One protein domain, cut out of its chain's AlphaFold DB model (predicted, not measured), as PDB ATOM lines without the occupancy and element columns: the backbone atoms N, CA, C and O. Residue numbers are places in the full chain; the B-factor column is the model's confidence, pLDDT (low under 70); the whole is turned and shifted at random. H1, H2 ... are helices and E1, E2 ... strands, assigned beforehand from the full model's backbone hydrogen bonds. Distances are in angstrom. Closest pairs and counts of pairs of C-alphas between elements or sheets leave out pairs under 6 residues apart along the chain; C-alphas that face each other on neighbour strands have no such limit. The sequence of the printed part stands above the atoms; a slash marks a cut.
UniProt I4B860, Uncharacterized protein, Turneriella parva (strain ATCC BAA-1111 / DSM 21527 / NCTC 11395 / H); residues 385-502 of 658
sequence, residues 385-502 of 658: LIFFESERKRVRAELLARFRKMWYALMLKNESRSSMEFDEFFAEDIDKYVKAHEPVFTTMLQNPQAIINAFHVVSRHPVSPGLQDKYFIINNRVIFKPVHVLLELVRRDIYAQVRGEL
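This is residues 385 to 502 of the 658 residues of an uncharacterized protein of Turneriella parva (strain ATCC BAA-1111 / DSM 21527 / NCTC 11395 / H) (UniProt I4B860). What shape does one see first? One long helix, H1, runs along most of a rod, and the rest of the chain folds back beside it as a string of shorter helices, with H4 crossing it steeply near where it begins and H8 crossing it in its second half. Toward the end of the rod where H1 begins, H5, H6 and the small hairpin E1 E2 form a loose group, while short H7 lies near the middle. What is it made of? The printed part has 118 residues with eight named helices and two named strands, in the order H1 H2 H3 H4 H5 H6 E1 E2 H7 H8; the class is mostly helix, and the two-strand sheet, E1 - E2, is antiparallel. It is only just compact, close to loose, with a radius of gyration of the C-alphas of 16.2 A, and spans 53 by 25 by 23 A.

How is the sheet built, and what comes near it? E1, residues 472 to 474, and E2, residues 478 to 480, are an antiparallel hairpin with 154 degrees between their directions. N 473 and O 479 are 2.8 A apart and N 479 and O 473 are 3.4 A apart, both within hydrogen-bond range. The closest C-alphas of E2 and H5, residues 448 to 458, are those of Ile 479 and Pro 448, 6.0 A apart. Which helices touch the longest one? H1, residues 385 to 412, touches H8, residues 491 to 501, with residues 400 to 408 alone, the closest C-alphas being those of Tyr 408 and Val 498 at 5.7 A, at a steep tilt of 53 degrees, the same way. With residues 388 to 392 alone it touches H4, residues 439 to 445, the closest C-alphas being those of Glu 391 and Phe 441 at 6.6 A, at a steep tilt of 63 degrees, opposite ways. With residue 385 alone it only just touches H5, with 3 pairs of C-alphas within 8 A, the closest being those of Leu 385 and Ala 454 at 6.8 A. Where do the other helices stand? H3, residues 423 to 437, touches H7, residues 483 to 486, with residues 427 to 431 alone, the closest C-alphas being those of Ala 427 and His 484 at 5.7 A. H2, residues 418 to 421, touches H3 only at the corner, where the closest C-alphas, those of Ser 419 and Phe 426, are 4.1 A apart. H6, residues 465 to 471, is close to H5 but not clearly touching, the closest C-alphas being those of Gln 468 and Ile 452 at 8.0 A. What do the helix backbones show? Every O i to N i+4 pair is within hydrogen-bond range in H1, H3, H4, H5 and H8; in H6 it is 2 of 3, and H2 and H7 are too short for such a pair.

Where does the first helix run? H1, residues 385 to 412, goes from C-alpha 385 at (50.623, 49.771, -39.921) to C-alpha 412 at (22.655, 30.534, -61.588), 40.3 A. How long are the next longest helices? H3 measures 21.1 A from first to last C-alpha, H5 15.6 A and H8 15.4 A, with C-alpha 501 of H8 at (30.929, 36.007, -65.411).

How large is it? The two C-alphas farthest apart are those of Lys 413 and Arg 460, at 53.9 A. Is anything cut or long? The printed part has no cut and no long link; H5 to H6 is short, the others tight. Where is confidence low? The mean pLDDT of the printed part is 80.6, and residue 414, residues 454 to 468 and residues 474 to 477 are under 70.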
ATOM      1  N   LEU A 385      51.270  49.268 -38.706       80.56
ATOM      2  CA  LEU A 385      50.623  49.771 -39.921       80.56
ATOM      3  C   LEU A 385      50.813  48.832 -41.107       80.56
ATOM      4  O   LEU A 385      49.877  48.604 -41.874       80.56
ATOM      5  N   ILE A 386      52.024  48.288 -41.246       82.94
ATOM      6  CA  ILE A 386      52.355  47.325 -42.297       82.94
ATOM      7  C   ILE A 386      51.477  46.086 -42.121       82.94
ATOM      8  O   ILE A 386      50.838  45.648 -43.079       82.94
ATOM      9  N   PHE A 387      51.378  45.593 -40.883       85.88
ATOM     10  CA  PHE A 387      50.525  44.465 -40.530       85.88
ATOM     11  C   PHE A 387      49.033  44.748 -40.770       85.88
ATOM     12  O   PHE A 387      48.322  43.936 -41.363       85.88
ATOM     13  N   PHE A 388      48.545  45.927 -40.375       86.25
ATOM     14  CA  PHE A 388      47.155  46.320 -40.602       86.25
ATOM     15  C   PHE A 388      46.808  46.358 -42.098       86.25
ATOM     16  O   PHE A 388      45.775  45.826 -42.507       86.25
ATOM     17  N   GLU A 389      47.672  46.933 -42.940       84.44
ATOM     18  CA  GLU A 389      47.463  46.957 -44.392       84.44
ATOM     19  C   GLU A 389      47.543  45.570 -45.032       84.44
ATOM     20  O   GLU A 389      46.768  45.282 -45.954       84.44
ATOM     21  N   SER A 390      48.452  44.701 -44.578       87.44
ATOM     22  CA  SER A 390      48.524  43.329 -45.084       87.44
ATOM     23  C   SER A 390      47.263  42.543 -44.737       87.44
ATOM     24  O   SER A 390      46.678  41.917 -45.623       87.44
ATOM     25  N   GLU A 391      46.785  42.650 -43.495       88.88
ATOM     26  CA  GLU A 391      45.554  41.992 -43.053       88.88
ATOM     27  C   GLU A 391      44.330  42.540 -43.789       88.88
ATOM     28  O   GLU A 391      43.517  41.771 -44.300       88.88
ATOM     29  N   ARG A 392      44.234  43.862 -43.967       89.56
ATOM     30  CA  ARG A 392      43.163  44.493 -44.751       89.56
ATOM     31  C   ARG A 392      43.104  43.937 -46.177       89.56
ATOM     32  O   ARG A 392      42.023  43.616 -46.671       89.56
ATOM     33  N   LYS A 393      44.255  43.808 -46.850       89.94
ATOM     34  CA  LYS A 393      44.341  43.249 -48.212       89.94
ATOM     35  C   LYS A 393      43.972  41.765 -48.248       89.94
ATOM     36  O   LYS A 393      43.251  41.363 -49.163       89.94
ATOM     37  N   ARG A 394      44.424  40.978 -47.265       93.19
ATOM     38  CA  ARG A 394      44.090  39.551 -47.127       93.19
ATOM     39  C   ARG A 394      42.583  39.355 -46.960       93.19
ATOM     40  O   ARG A 394      41.964  38.688 -47.788       93.19
ATOM     41  N   VAL A 395      41.991  40.007 -45.957       92.88
ATOM     42  CA  VAL A 395      40.557  39.919 -45.638       92.88
ATOM     43  C   VAL A 395      39.706  40.393 -46.816       92.88
ATOM     44  O   VAL A 395      38.714  39.754 -47.167       92.88
ATOM     45  N   ARG A 396      40.112  41.476 -47.495       93.56
ATOM     46  CA  ARG A 396      39.449  41.947 -48.721       93.56
ATOM     47  C   ARG A 396      39.426  40.874 -49.807       93.56
ATOM     48  O   ARG A 396      38.375  40.651 -50.404       93.56
ATOM     49  N   ALA A 397      40.571  40.256 -50.101       92.25
ATOM     50  CA  ALA A 397      40.679  39.252 -51.154       92.25
ATOM     51  C   ALA A 397      39.807  38.025 -50.849       92.25
ATOM     52  O   ALA A 397      39.083  37.552 -51.728       92.25
ATOM     53  N   GLU A 398      39.820  37.565 -49.596       92.31
ATOM     54  CA  GLU A 398      38.993  36.448 -49.140       92.31
ATOM     55  C   GLU A 398      37.496  36.755 -49.263       92.31
ATOM     56  O   GLU A 398      36.745  35.994 -49.883       92.31
ATOM     57  N   LEU A 399      37.057  37.900 -48.733       92.19
ATOM     58  CA  LEU A 399      35.658  38.315 -48.797       92.19
ATOM     59  C   LEU A 399      35.179  38.505 -50.234       92.19
ATOM     60  O   LEU A 399      34.089  38.050 -50.580       92.19
ATOM     61  N   LEU A 400      35.991  39.129 -51.087       92.38
ATOM     62  CA  LEU A 400      35.664  39.318 -52.497       92.38
ATOM     63  C   LEU A 400      35.484  37.969 -53.203       92.38
ATOM     64  O   LEU A 400      34.480  37.777 -53.891       92.38
ATOM     65  N   ALA A 401      36.400  37.016 -53.000       91.19
ATOM     66  CA  ALA A 401      36.290  35.674 -53.571       91.19
ATOM     67  C   ALA A 401      35.031  34.942 -53.073       91.19
ATOM     68  O   ALA A 401      34.303  34.332 -53.862       91.19
ATOM     69  N   ARG A 402      34.730  35.053 -51.773       90.69
ATOM     70  CA  ARG A 402      33.547  34.452 -51.148       90.69
ATOM     71  C   ARG A 402      32.248  35.021 -51.711       90.69
ATOM     72  O   ARG A 402      31.390  34.248 -52.140       90.69
ATOM     73  N   PHE A 403      32.094  36.347 -51.729       90.00
ATOM     74  CA  PHE A 403      30.885  36.996 -52.242       90.00
ATOM     75  C   PHE A 403      30.693  36.730 -53.732       90.00
ATOM     76  O   PHE A 403      29.578  36.399 -54.130       90.00
ATOM     77  N   ARG A 404      31.763  36.767 -54.541       91.31
ATOM     78  CA  ARG A 404      31.683  36.394 -55.961       91.31
ATOM     79  C   ARG A 404      31.172  34.969 -56.147       91.31
ATOM     80  O   ARG A 404      30.192  34.766 -56.858       91.31
ATOM     81  N   LYS A 405      31.776  33.992 -55.460       90.62
ATOM     82  CA  LYS A 405      31.373  32.578 -55.550       90.62
ATOM     83  C   LYS A 405      29.928  32.362 -55.093       90.62
ATOM     84  O   LYS A 405      29.173  31.652 -55.753       90.62
ATOM     85  N   MET A 406      29.541  32.980 -53.977       89.50
ATOM     86  CA  MET A 406      28.192  32.870 -53.418       89.50
ATOM     87  C   MET A 406      27.144  33.493 -54.346       89.50
ATOM     88  O   MET A 406      26.151  32.848 -54.667       89.50
ATOM     89  N   TRP A 407      27.359  34.726 -54.805       90.44
ATOM     90  CA  TRP A 407      26.414  35.420 -55.679       90.44
ATOM     91  C   TRP A 407      26.321  34.771 -57.054       90.44
ATOM     92  O   TRP A 407      25.223  34.672 -57.591       90.44
ATOM     93  N   TYR A 408      27.429  34.264 -57.597       86.69
ATOM     94  CA  TYR A 408      27.416  33.494 -58.840       86.69
ATOM     95  C   TYR A 408      26.514  32.256 -58.722       86.69
ATOM     96  O   TYR A 408      25.656  32.026 -59.575       86.69
ATOM     97  N   ALA A 409      26.642  31.497 -57.627       86.31
ATOM     98  CA  ALA A 409      25.808  30.323 -57.373       86.31
ATOM     99  C   ALA A 409      24.315  30.670 -57.218       86.31
ATOM    100  O   ALA A 409      23.467  29.960 -57.760       86.31
ATOM    101  N   LEU A 410      23.995  31.768 -56.523       84.31
ATOM    102  CA  LEU A 410      22.617  32.247 -56.367       84.31
ATOM    103  C   LEU A 410      22.018  32.687 -57.712       84.31
ATOM    104  O   LEU A 410      20.932  32.244 -58.081       84.31
ATOM    105  N   MET A 411      22.756  33.469 -58.508       82.38
ATOM    106  CA  MET A 411      22.274  33.936 -59.813       82.38
ATOM    107  C   MET A 411      22.067  32.795 -60.819       82.38
ATOM    108  O   MET A 411      21.113  32.832 -61.598       82.38
ATOM    109  N   LEU A 412      22.897  31.743 -60.788       80.50
ATOM    110  CA  LEU A 412      22.655  30.534 -61.588       80.50
ATOM    111  C   LEU A 412      21.294  29.903 -61.251       80.50
ATOM    112  O   LEU A 412      20.528  29.543 -62.151       80.50
ATOM    113  N   LYS A 413      20.945  29.854 -59.963       78.88
ATOM    114  CA  LYS A 413      19.654  29.351 -59.471       78.88
ATOM    115  C   LYS A 413      18.489  30.337 -59.623       78.88
ATOM    116  O   LYS A 413      17.358  29.959 -59.356       78.88
ATOM    117  N   ASN A 414      18.740  31.550 -60.126       69.38
ATOM    118  CA  ASN A 414      17.769  32.653 -60.170       69.38
ATOM    119  C   ASN A 414      17.302  33.126 -58.781       69.38
ATOM    120  O   ASN A 414      16.234  33.716 -58.641       69.38
ATOM    121  N   GLU A 415      18.106  32.866 -57.756       76.50
ATOM    122  CA  GLU A 415      17.880  33.342 -56.400       76.50
ATOM    123  C   GLU A 415      18.585  34.689 -56.216       76.50
ATOM    124  O   GLU A 415      19.645  34.956 -56.793       76.50
ATOM    125  N   SER A 416      18.000  35.553 -55.395       76.44
ATOM    126  CA  SER A 416      18.598  36.822 -54.993       76.44
ATOM    127  C   SER A 416      18.569  36.937 -53.475       76.44
ATOM    128  O   SER A 416      17.745  36.322 -52.797       76.44
ATOM    129  N   ARG A 417      19.507  37.708 -52.928       80.81
ATOM    130  CA  ARG A 417      19.583  38.006 -51.498       80.81
ATOM    131  C   ARG A 417      19.548  39.512 -51.309       80.81
ATOM    132  O   ARG A 417      20.097  40.241 -52.130       80.81
ATOM    133  N   SER A 418      19.000  39.981 -50.192       76.56
ATOM    134  CA  SER A 418      18.899  41.413 -49.888       76.56
ATOM    135  C   SER A 418      20.252  42.144 -49.936       76.56
ATOM    136  O   SER A 418      20.306  43.297 -50.355       76.56
ATOM    137  N   SER A 419      21.365  41.471 -49.613       79.31
ATOM    138  CA  SER A 419      22.727  42.021 -49.734       79.31
ATOM    139  C   SER A 419      23.225  42.200 -51.175       79.31
ATOM    140  O   SER A 419      24.208  42.899 -51.405       79.31
ATOM    141  N   MET A 420      22.545  41.618 -52.165       81.44
ATOM    142  CA  MET A 420      22.811  41.851 -53.588       81.44
ATOM    143  C   MET A 420      22.103  43.105 -54.102       81.44
ATOM    144  O   MET A 420      22.551  43.688 -55.087       81.44
ATOM    145  N   GLU A 421      21.032  43.544 -53.439       76.06
ATOM    146  CA  GLU A 421      20.168  44.641 -53.894       76.06
ATOM    147  C   GLU A 421      20.405  45.940 -53.119       76.06
ATOM    148  O   GLU A 421      20.466  47.013 -53.728       76.06
ATOM    149  N   PHE A 422      20.623  45.844 -51.806       81.25
ATOM    150  CA  PHE A 422      20.742  46.991 -50.910       81.25
ATOM    151  C   PHE A 422      22.118  47.052 -50.241       81.25
ATOM    152  O   PHE A 422      22.644  46.048 -49.754       81.25
ATOM    153  N   ASP A 423      22.683  48.259 -50.178       80.62
ATOM    154  CA  ASP A 423      24.011  48.499 -49.602       80.62
ATOM    155  C   ASP A 423      24.028  48.293 -48.071       80.62
ATOM    156  O   ASP A 423      25.036  47.858 -47.520       80.62
ATOM    157  N   GLU A 424      22.899  48.520 -47.389       84.50
ATOM    158  CA  GLU A 424      22.754  48.330 -45.936       84.50
ATOM    159  C   GLU A 424      22.924  46.856 -45.530       84.50
ATOM    160  O   GLU A 424      23.763  46.534 -44.688       84.50
ATOM    161  N   PHE A 425      22.205  45.943 -46.193       80.88
ATOM    162  CA  PHE A 425      22.323  44.501 -45.944       80.88
ATOM    163  C   PHE A 425      23.687  43.948 -46.368       80.88
ATOM    164  O   PHE A 425      24.195  43.008 -45.759       80.88
ATOM    165  N   PHE A 426      24.304  44.527 -47.401       86.12
ATOM    166  CA  PHE A 426      25.662  44.166 -47.805       86.12
ATOM    167  C   PHE A 426      26.697  44.535 -46.738       86.12
ATOM    168  O   PHE A 426      27.558  43.721 -46.398       86.12
ATOM    169  N   ALA A 427      26.594  45.743 -46.177       87.69
ATOM    170  CA  ALA A 427      27.457  46.192 -45.094       87.69
ATOM    171  C   ALA A 427      27.303  45.318 -43.840       87.69
ATOM    172  O   ALA A 427      28.308  44.969 -43.218       87.69
ATOM    173  N   GLU A 428      26.071  44.935 -43.495       89.12
ATOM    174  CA  GLU A 428      25.782  44.066 -42.351       89.12
ATOM    175  C   GLU A 428      26.332  42.640 -42.541       89.12
ATOM    176  O   GLU A 428      26.950  42.095 -41.626       89.12
ATOM    177  N   ASP A 429      26.160  42.044 -43.727       87.25
ATOM    178  CA  ASP A 429      26.699  40.713 -44.045       87.25
ATOM    179  C   ASP A 429      28.242  40.695 -43.958       87.25
ATOM    180  O   ASP A 429      28.818  39.731 -43.447       87.25
ATOM    181  N   ILE A 430      28.919  41.762 -44.413       91.19
ATOM    182  CA  ILE A 430      30.381  41.911 -44.284       91.19
ATOM    183  C   ILE A 430      30.797  42.009 -42.815       91.19
ATOM    184  O   ILE A 430      31.706  41.295 -42.391       91.19
ATOM    185  N   ASP A 431      30.150  42.876 -42.036       89.44
ATOM    186  CA  ASP A 431      30.504  43.101 -40.630       89.44
ATOM    187  C   ASP A 431      30.309  41.832 -39.785       89.44
ATOM    188  O   ASP A 431      31.190  41.451 -39.010       89.44
ATOM    189  N   LYS A 432      29.201  41.107 -40.001       90.38
ATOM    190  CA  LYS A 432      28.953  39.803 -39.368       90.38
ATOM    191  C   LYS A 432      30.028  38.783 -39.719       90.38
ATOM    192  O   LYS A 432      30.463  38.035 -38.846       90.38
ATOM    193  N   TYR A 433      30.460  38.744 -40.980       90.19
ATOM    194  CA  TYR A 433      31.494  37.808 -41.402       90.19
ATOM    195  C   TYR A 433      32.829  38.090 -40.717       90.19
ATOM    196  O   TYR A 433      33.399  37.186 -40.108       90.19
ATOM    197  N   VAL A 434      33.290  39.343 -40.780       90.69
ATOM    198  CA  VAL A 434      34.576  39.764 -40.212       90.69
ATOM    199  C   VAL A 434      34.619  39.496 -38.708       90.69
ATOM    200  O   VAL A 434      35.572  38.894 -38.228       90.69
ATOM    201  N   LYS A 435      33.548  39.815 -37.975       88.31
ATOM    202  CA  LYS A 435      33.470  39.529 -36.534       88.31
ATOM    203  C   LYS A 435      33.557  38.041 -36.199       88.31
ATOM    204  O   LYS A 435      34.117  37.689 -35.168       88.31
ATOM    205  N   ALA A 436      32.983  37.179 -37.037       87.56
ATOM    206  CA  ALA A 436      32.909  35.747 -36.764       87.56
ATOM    207  C   ALA A 436      34.147  34.964 -37.232       87.56
ATOM    208  O   ALA A 436      34.492  33.965 -36.611       87.56
ATOM    209  N   HIS A 437      34.788  35.384 -38.325       86.69
ATOM    210  CA  HIS A 437      35.842  34.602 -38.987       86.69
ATOM    211  C   HIS A 437      37.206  35.302 -38.976       86.69
ATOM    212  O   HIS A 437      38.213  34.649 -39.216       86.69
ATOM    213  N   GLU A 438      37.254  36.600 -38.664       88.06
ATOM    214  CA  GLU A 438      38.476  37.407 -38.689       88.06
ATOM    215  C   GLU A 438      38.719  38.116 -37.344       88.06
ATOM    216  O   GLU A 438      38.631  39.348 -37.244       88.06
ATOM    217  N   PRO A 439      39.031  37.359 -36.272       82.75
ATOM    218  CA  PRO A 439      39.176  37.907 -34.924       82.75
ATOM    219  C   PRO A 439      40.383  38.847 -34.799       82.75
ATOM    220  O   PRO A 439      40.314  39.824 -34.053       82.75
ATOM    221  N   VAL A 440      41.463  38.607 -35.556       82.88
ATOM    222  CA  VAL A 440      42.678  39.449 -35.547       82.88
ATOM    223  C   VAL A 440      42.350  40.831 -36.096       82.88
ATOM    224  O   VAL A 440      42.562  41.850 -35.436       82.88
ATOM    225  N   PHE A 441      41.746  40.862 -37.283       86.44
ATOM    226  CA  PHE A 441      41.340  42.100 -37.932       86.44
ATOM    227  C   PHE A 441      40.276  42.839 -37.110       86.44
ATOM    228  O   PHE A 441      40.378  44.048 -36.908       86.44
ATOM    229  N   THR A 442      39.310  42.115 -36.539       87.25
ATOM    230  CA  THR A 442      38.277  42.690 -35.663       87.25
ATOM    231  C   THR A 442      38.876  43.347 -34.417       87.25
ATOM    232  O   THR A 442      38.488  44.463 -34.076       87.25
ATOM    233  N   THR A 443      39.843  42.703 -33.760       83.06
ATOM    234  CA  THR A 443      40.510  43.248 -32.562       83.06
ATOM    235  C   THR A 443      41.278  44.537 -32.874       83.06
ATOM    236  O   THR A 443      41.228  45.492 -32.097       83.06
ATOM    237  N   MET A 444      41.923  44.625 -34.044       82.88
ATOM    238  CA  MET A 444      42.568  45.869 -34.489       82.88
ATOM    239  C   MET A 444      41.555  47.000 -34.722       82.88
ATOM    240  O   MET A 444      41.800  48.144 -34.337       82.88
ATOM    241  N   LEU A 445      40.389  46.683 -35.294       85.06
ATOM    242  CA  LEU A 445      39.331  47.664 -35.554       85.06
ATOM    243  C   LEU A 445      38.669  48.214 -34.279       85.06
ATOM    244  O   LEU A 445      38.064  49.284 -34.321       85.06
ATOM    245  N   GLN A 446      38.791  47.534 -33.137       82.44
ATOM    246  CA  GLN A 446      38.267  48.031 -31.858       82.44
ATOM    247  C   GLN A 446      39.076  49.207 -31.292       82.44
ATOM    248  O   GLN A 446      38.550  49.965 -30.479       82.44
ATOM    249  N   ASN A 447      40.326  49.394 -31.735       76.94
ATOM    250  CA  ASN A 447      41.253  50.384 -31.184       76.94
ATOM    251  C   ASN A 447      41.721  51.400 -32.249       76.94
ATOM    252  O   ASN A 447      42.910  51.448 -32.578       76.94
ATOM    253  N   PRO A 448      40.823  52.259 -32.781       74.31
ATOM    254  CA  PRO A 448      41.162  53.236 -33.822       74.31
ATOM    255  C   PRO A 448      42.265  54.205 -33.397       74.31
ATOM    256  O   PRO A 448      43.124  54.549 -34.206       74.31
ATOM    257  N   GLN A 449      42.296  54.588 -32.118       72.94
ATOM    258  CA  GLN A 449      43.308  55.498 -31.587       72.94
ATOM    259  C   GLN A 449      44.721  54.905 -31.645       72.94
ATOM    260  O   GLN A 449      45.666  55.625 -31.947       72.94
ATOM    261  N   ALA A 450      44.875  53.598 -31.401       70.88
ATOM    262  CA  ALA A 450      46.178  52.940 -31.461       70.88
ATOM    263  C   ALA A 450      46.742  52.963 -32.888       70.88
ATOM    264  O   ALA A 450      47.912  53.273 -33.086       70.88
ATOM    265  N   ILE A 451      45.892  52.721 -33.891       75.44
ATOM    266  CA  ILE A 451      46.287  52.766 -35.301       75.44
ATOM    267  C   ILE A 451      46.615  54.200 -35.741       75.44
ATOM    268  O   ILE A 451      47.610  54.414 -36.426       75.44
ATOM    269  N   ILE A 452      45.846  55.199 -35.305       73.56
ATOM    270  CA  ILE A 452      46.126  56.621 -35.588       73.56
ATOM    271  C   ILE A 452      47.440  57.066 -34.966       73.56
ATOM    272  O   ILE A 452      48.260  57.693 -35.633       73.56
ATOM    273  N   ASN A 453      47.660  56.724 -33.702       72.06
ATOM    274  CA  ASN A 453      48.898  57.061 -33.020       72.06
ATOM    275  C   ASN A 453      50.086  56.345 -33.683       72.06
ATOM    276  O   ASN A 453      51.118  56.973 -33.894       72.06
ATOM    277  N   ALA A 454      49.933  55.086 -34.112       68.75
ATOM    278  CA  ALA A 454      50.951  54.393 -34.902       68.75
ATOM    279  C   ALA A 454      51.237  55.112 -36.234       68.75
ATOM    280  O   ALA A 454      52.401  55.257 -36.606       68.75
ATOM    281  N   PHE A 455      50.210  55.641 -36.916       68.00
ATOM    282  CA  PHE A 455      50.398  56.498 -38.091       68.00
ATOM    283  C   PHE A 455      51.251  57.728 -37.770       68.00
ATOM    284  O   PHE A 455      52.197  57.988 -38.505       68.00
ATOM    285  N   HIS A 456      50.985  58.431 -36.666       66.06
ATOM    286  CA  HIS A 456      51.781  59.592 -36.251       66.06
ATOM    287  C   HIS A 456      53.247  59.252 -35.935       66.06
ATOM    288  O   HIS A 456      54.132  60.043 -36.260       66.06
ATOM    289  N   VAL A 457      53.509  58.078 -35.348       63.09
ATOM    290  CA  VAL A 457      54.866  57.604 -35.020       63.09
ATOM    291  C   VAL A 457      55.658  57.266 -36.289       63.09
ATOM    292  O   VAL A 457      56.790  57.719 -36.449       63.09
ATOM    293  N   VAL A 458      55.066  56.510 -37.220       58.66
ATOM    294  CA  VAL A 458      55.768  56.015 -38.420       58.66
ATOM    295  C   VAL A 458      56.018  57.121 -39.448       58.66
ATOM    296  O   VAL A 458      57.068  57.131 -40.088       58.66
ATOM    297  N   SER A 459      55.100  58.081 -39.619       54.50
ATOM    298  CA  SER A 459      55.268  59.115 -40.650       54.50
ATOM    299  C   SER A 459      56.234  60.240 -40.272       54.50
ATOM    300  O   SER A 459      56.541  61.046 -41.150       54.50
ATOM    301  N   ARG A 460      56.694  60.339 -39.006       52.06
ATOM    302  CA  ARG A 460      57.513  61.453 -38.445       52.06
ATOM    303  C   ARG A 460      56.994  62.872 -38.778       52.06
ATOM    304  O   ARG A 460      57.666  63.875 -38.556       52.06
ATOM    305  N   HIS A 461      55.772  62.943 -39.289       40.06
ATOM    306  CA  HIS A 461      55.037  64.087 -39.805       40.06
ATOM    307  C   HIS A 461      53.552  63.826 -39.528       40.06
ATOM    308  O   HIS A 461      53.147  62.659 -39.512       40.06
ATOM    309  N   PRO A 462      52.712  64.859 -39.331       50.16
ATOM    310  CA  PRO A 462      51.271  64.664 -39.248       50.16
ATOM    311  C   PRO A 462      50.801  63.947 -40.515       50.16
ATOM    312  O   PRO A 462      51.129  64.362 -41.628       50.16
ATOM    313  N   VAL A 463      50.100  62.828 -40.325       53.09
ATOM    314  CA  VAL A 463      49.572  61.971 -41.391       53.09
ATOM    315  C   VAL A 463      48.972  62.844 -42.488       53.09
ATOM    316  O   VAL A 463      48.174  63.733 -42.190       53.09
ATOM    317  N   SER A 464      49.345  62.609 -43.752       53.38
ATOM    318  CA  SER A 464      48.752  63.357 -44.863       53.38
ATOM    319  C   SER A 464      47.221  63.272 -44.745       53.38
ATOM    320  O   SER A 464      46.724  62.148 -44.592       53.38
ATOM    321  N   PRO A 465      46.475  64.387 -44.839       58.03
ATOM    322  CA  PRO A 465      45.023  64.406 -44.626       58.03
ATOM    323  C   PRO A 465      44.287  63.302 -45.402       58.03
ATOM    324  O   PRO A 465      43.412  62.632 -44.865       58.03
ATOM    325  N   GLY A 466      44.754  62.992 -46.618       60.97
ATOM    326  CA  GLY A 466      44.178  61.945 -47.465       60.97
ATOM    327  C   GLY A 466      44.252  60.512 -46.918       60.97
ATOM    328  O   GLY A 466      43.423  59.688 -47.295       60.97
ATOM    329  N   LEU A 467      45.200  60.184 -46.030       63.38
ATOM    330  CA  LEU A 467      45.299  58.846 -45.426       63.38
ATOM    331  C   LEU A 467      44.390  58.714 -44.198       63.38
ATOM    332  O   LEU A 467      43.763  57.673 -44.004       63.38
ATOM    333  N   GLN A 468      44.267  59.784 -43.407       67.56
ATOM    334  CA  GLN A 468      43.299  59.857 -42.311       67.56
ATOM    335  C   GLN A 468      41.869  59.787 -42.847       67.56
ATOM    336  O   GLN A 468      41.082  58.951 -42.399       67.56
ATOM    337  N   ASP A 469      41.582  60.564 -43.892       70.31
ATOM    338  CA  ASP A 469      40.297  60.555 -44.588       70.31
ATOM    339  C   ASP A 469      39.987  59.209 -45.237       70.31
ATOM    340  O   ASP A 469      38.824  58.909 -45.496       70.31
ATOM    341  N   LYS A 470      40.992  58.372 -45.517       74.81
ATOM    342  CA  LYS A 470      40.772  57.053 -46.110       74.81
ATOM    343  C   LYS A 470      40.160  56.071 -45.111       74.81
ATOM    344  O   LYS A 470      39.219  55.364 -45.471       74.81
ATOM    345  N   TYR A 471      40.658  56.043 -43.876       76.75
ATOM    346  CA  TYR A 471      40.321  55.000 -42.899       76.75
ATOM    347  C   TYR A 471      39.387  55.464 -41.783       76.75
ATOM    348  O   TYR A 471      38.652  54.646 -41.228       76.75
ATOM    349  N   PHE A 472      39.371  56.757 -41.472       81.00
ATOM    350  CA  PHE A 472      38.690  57.274 -40.293       81.00
ATOM    351  C   PHE A 472      37.558  58.235 -40.647       81.00
ATOM    352  O   PHE A 472      37.515  58.835 -41.721       81.00
ATOM    353  N   ILE A 473      36.616  58.354 -39.718       75.19
ATOM    354  CA  ILE A 473      35.650  59.446 -39.657       75.19
ATOM    355  C   ILE A 473      36.066  60.288 -38.455       75.19
ATOM    356  O   ILE A 473      35.966  59.838 -37.311       75.19
ATOM    357  N   ILE A 474      36.580  61.486 -38.724       62.75
ATOM    358  CA  ILE A 474      37.076  62.403 -37.698       62.75
ATOM    359  C   ILE A 474      35.972  63.424 -37.405       62.75
ATOM    360  O   ILE A 474      35.846  64.432 -38.089       62.75
ATOM    361  N   ASN A 475      35.151  63.120 -36.395       64.88
ATOM    362  CA  ASN A 475      34.205  64.061 -35.774       64.88
ATOM    363  C   ASN A 475      34.646  64.303 -34.307       64.88
ATOM    364  O   ASN A 475      35.839  64.359 -34.030       64.88
ATOM    365  N   ASN A 476      33.726  64.365 -33.331       55.22
ATOM    366  CA  ASN A 476      34.056  64.477 -31.892       55.22
ATOM    367  C   ASN A 476      34.792  63.254 -31.300       55.22
ATOM    368  O   ASN A 476      35.291  63.315 -30.179       55.22
ATOM    369  N   ARG A 477      34.811  62.121 -32.009       64.81
ATOM    370  CA  ARG A 477      35.560  60.905 -31.659       64.81
ATOM    371  C   ARG A 477      36.106  60.304 -32.938       64.81
ATOM    372  O   ARG A 477      35.407  60.335 -33.953       64.81
ATOM    373  N   VAL A 478      37.306  59.731 -32.877       71.25
ATOM    374  CA  VAL A 478      37.860  59.057 -34.044       71.25
ATOM    375  C   VAL A 478      37.381  57.616 -34.097       71.25
ATOM    376  O   VAL A 478      37.634  56.823 -33.192       71.25
ATOM    377  N   ILE A 479      36.658  57.297 -35.165       81.06
ATOM    378  CA  ILE A 479      36.125  55.964 -35.434       81.06
ATOM    379  C   ILE A 479      36.573  55.508 -36.818       81.06
ATOM    380  O   ILE A 479      36.749  56.322 -37.726       81.06
ATOM    381  N   PHE A 480      36.744  54.201 -36.989       83.81
ATOM    382  CA  PHE A 480      36.948  53.634 -38.314       83.81
ATOM    383  C   PHE A 480      35.710  53.834 -39.194       83.81
ATOM    384  O   PHE A 480      34.573  53.824 -38.716       83.81
ATOM    385  N   LYS A 481      35.930  53.971 -40.503       86.69
ATOM    386  CA  LYS A 481      34.854  53.857 -41.491       86.69
ATOM    387  C   LYS A 481      34.211  52.462 -41.447       86.69
ATOM    388  O   LYS A 481      34.830  51.515 -40.963       86.69
ATOM    389  N   PRO A 482      32.985  52.302 -41.979       86.88
ATOM    390  CA  PRO A 482      32.356  50.989 -42.081       86.88
ATOM    391  C   PRO A 482      33.266  49.968 -42.776       86.88
ATOM    392  O   PRO A 482      33.940  50.299 -43.752       86.88
ATOM    393  N   VAL A 483      33.249  48.716 -42.310       88.75
ATOM    394  CA  VAL A 483      34.183  47.660 -42.745       88.75
ATOM    395  C   VAL A 483      34.189  47.461 -44.265       88.75
ATOM    396  O   VAL A 483      35.253  47.350 -44.868       88.75
ATOM    397  N   HIS A 484      33.023  47.501 -44.914       88.81
ATOM    398  CA  HIS A 484      32.927  47.403 -46.376       88.81
ATOM    399  C   HIS A 484      33.659  48.546 -47.108       88.81
ATOM    400  O   HIS A 484      34.254  48.317 -48.159       88.81
ATOM    401  N   VAL A 485      33.677  49.757 -46.534       88.62
ATOM    402  CA  VAL A 485      34.410  50.915 -47.071       88.62
ATOM    403  C   VAL A 485      35.909  50.768 -46.823       88.62
ATOM    404  O   VAL A 485      36.695  51.000 -47.738       88.62
ATOM    405  N   LEU A 486      36.320  50.329 -45.625       87.69
ATOM    406  CA  LEU A 486      37.733  50.074 -45.301       87.69
ATOM    407  C   LEU A 486      38.362  49.041 -46.241       87.69
ATOM    408  O   LEU A 486      39.506  49.189 -46.674       87.69
ATOM    409  N   LEU A 487      37.602  47.993 -46.555       89.38
ATOM    410  CA  LEU A 487      38.014  46.922 -47.454       89.38
ATOM    411  C   LEU A 487      37.841  47.285 -48.937       89.38
ATOM    412  O   LEU A 487      38.159  46.462 -49.790       89.38
ATOM    413  N   GLU A 488      37.358  48.488 -49.268       88.88
ATOM    414  CA  GLU A 488      37.113  48.916 -50.653       88.88
ATOM    415  C   GLU A 488      36.237  47.891 -51.414       88.88
ATOM    416  O   GLU A 488      36.520  47.522 -52.559       88.88
ATOM    417  N   LEU A 489      35.205  47.371 -50.734       89.69
ATOM    418  CA  LEU A 489      34.230  46.423 -51.271       89.69
ATOM    419  C   LEU A 489      32.957  47.176 -51.659       89.69
ATOM    420  O   LEU A 489      32.188  47.618 -50.806       89.69
ATOM    421  N   VAL A 490      32.723  47.296 -52.964       90.19
ATOM    422  CA  VAL A 490      31.544  47.965 -53.521       90.19
ATOM    423  C   VAL A 490      30.575  46.914 -54.054       90.19
ATOM    424  O   VAL A 490      30.902  46.163 -54.974       90.19
ATOM    425  N   ARG A 491      29.351  46.883 -53.507       92.00
ATOM    426  CA  ARG A 491      28.299  45.927 -53.900       92.00
ATOM    427  C   ARG A 491      28.067  45.917 -55.412       92.00
ATOM    428  O   ARG A 491      28.026  44.854 -56.025       92.00
ATOM    429  N   ARG A 492      27.921  47.106 -56.011       88.50
ATOM    430  CA  ARG A 492      27.638  47.278 -57.448       88.50
ATOM    431  C   ARG A 492      28.730  46.676 -58.328       88.50
ATOM    432  O   ARG A 492      28.402  46.020 -59.312       88.50
ATOM    433  N   ASP A 493      29.993  46.843 -57.944       89.44
ATOM    434  CA  ASP A 493      31.137  46.354 -58.715       89.44
ATOM    435  C   ASP A 493      31.211  44.828 -58.674       89.44
ATOM    436  O   ASP A 493      31.352  44.184 -59.714       89.44
ATOM    437  N   ILE A 494      31.032  44.238 -57.487       89.44
ATOM    438  CA  ILE A 494      30.999  42.781 -57.318       89.44
ATOM    439  C   ILE A 494      29.817  42.194 -58.098       89.44
ATOM    440  O   ILE A 494      29.980  41.216 -58.824       89.44
ATOM    441  N   TYR A 495      28.638  42.812 -58.010       87.50
ATOM    442  CA  TYR A 495      27.446  42.369 -58.732       87.50
ATOM    443  C   TYR A 495      27.644  42.436 -60.254       87.50
ATOM    444  O   TYR A 495      27.302  41.490 -60.963       87.50
ATOM    445  N   ALA A 496      28.215  43.531 -60.767       86.88
ATOM    446  CA  ALA A 496      28.493  43.702 -62.192       86.88
ATOM    447  C   ALA A 496      29.507  42.671 -62.707       86.88
ATOM    448  O   ALA A 496      29.302  42.099 -63.779       86.88
ATOM    449  N   GLN A 497      30.556  42.389 -61.928       87.69
ATOM    450  CA  GLN A 497      31.553  41.367 -62.248       87.69
ATOM    451  C   GLN A 497      30.928  39.971 -62.297       87.69
ATOM    452  O   GLN A 497      31.052  39.294 -63.313       87.69
ATOM    453  N   VAL A 498      30.172  39.580 -61.268       88.06
ATOM    454  CA  VAL A 498      29.478  38.280 -61.225       88.06
ATOM    455  C   VAL A 498      28.487  38.146 -62.383       88.06
ATOM    456  O   VAL A 498      28.441  37.114 -63.051       88.06
ATOM    457  N   ARG A 499      27.724  39.203 -62.690       83.81
ATOM    458  CA  ARG A 499      26.800  39.214 -63.833       83.81
ATOM    459  C   ARG A 499      27.528  39.086 -65.174       83.81
ATOM    460  O   ARG A 499      26.997  38.469 -66.097       83.81
ATOM    461  N   GLY A 500      28.725  39.657 -65.292       83.56
ATOM    462  CA  GLY A 500      29.606  39.488 -66.447       83.56
ATOM    463  C   GLY A 500      30.173  38.071 -66.570       83.56
ATOM    464  O   GLY A 500      30.323  37.577 -67.683       83.56
ATOM    465  N   GLU A 501      30.427  37.389 -65.454       85.69
ATOM    466  CA  GLU A 501      30.929  36.007 -65.411       85.69
ATOM    467  C   GLU A 501      29.845  34.961 -65.753       85.69
ATOM    468  O   GLU A 501      30.170  33.854 -66.182       85.69
ATOM    469  N   LEU A 502      28.553  35.297 -65.633       82.44
ATOM    470  CA  LEU A 502      27.458  34.385 -65.986       82.44
ATOM    471  C   LEU A 502      27.433  34.033 -67.486       82.44
ATOM    472  O   LEU A 502      27.674  34.911 -68.329       82.44
TER     473      LEU A 502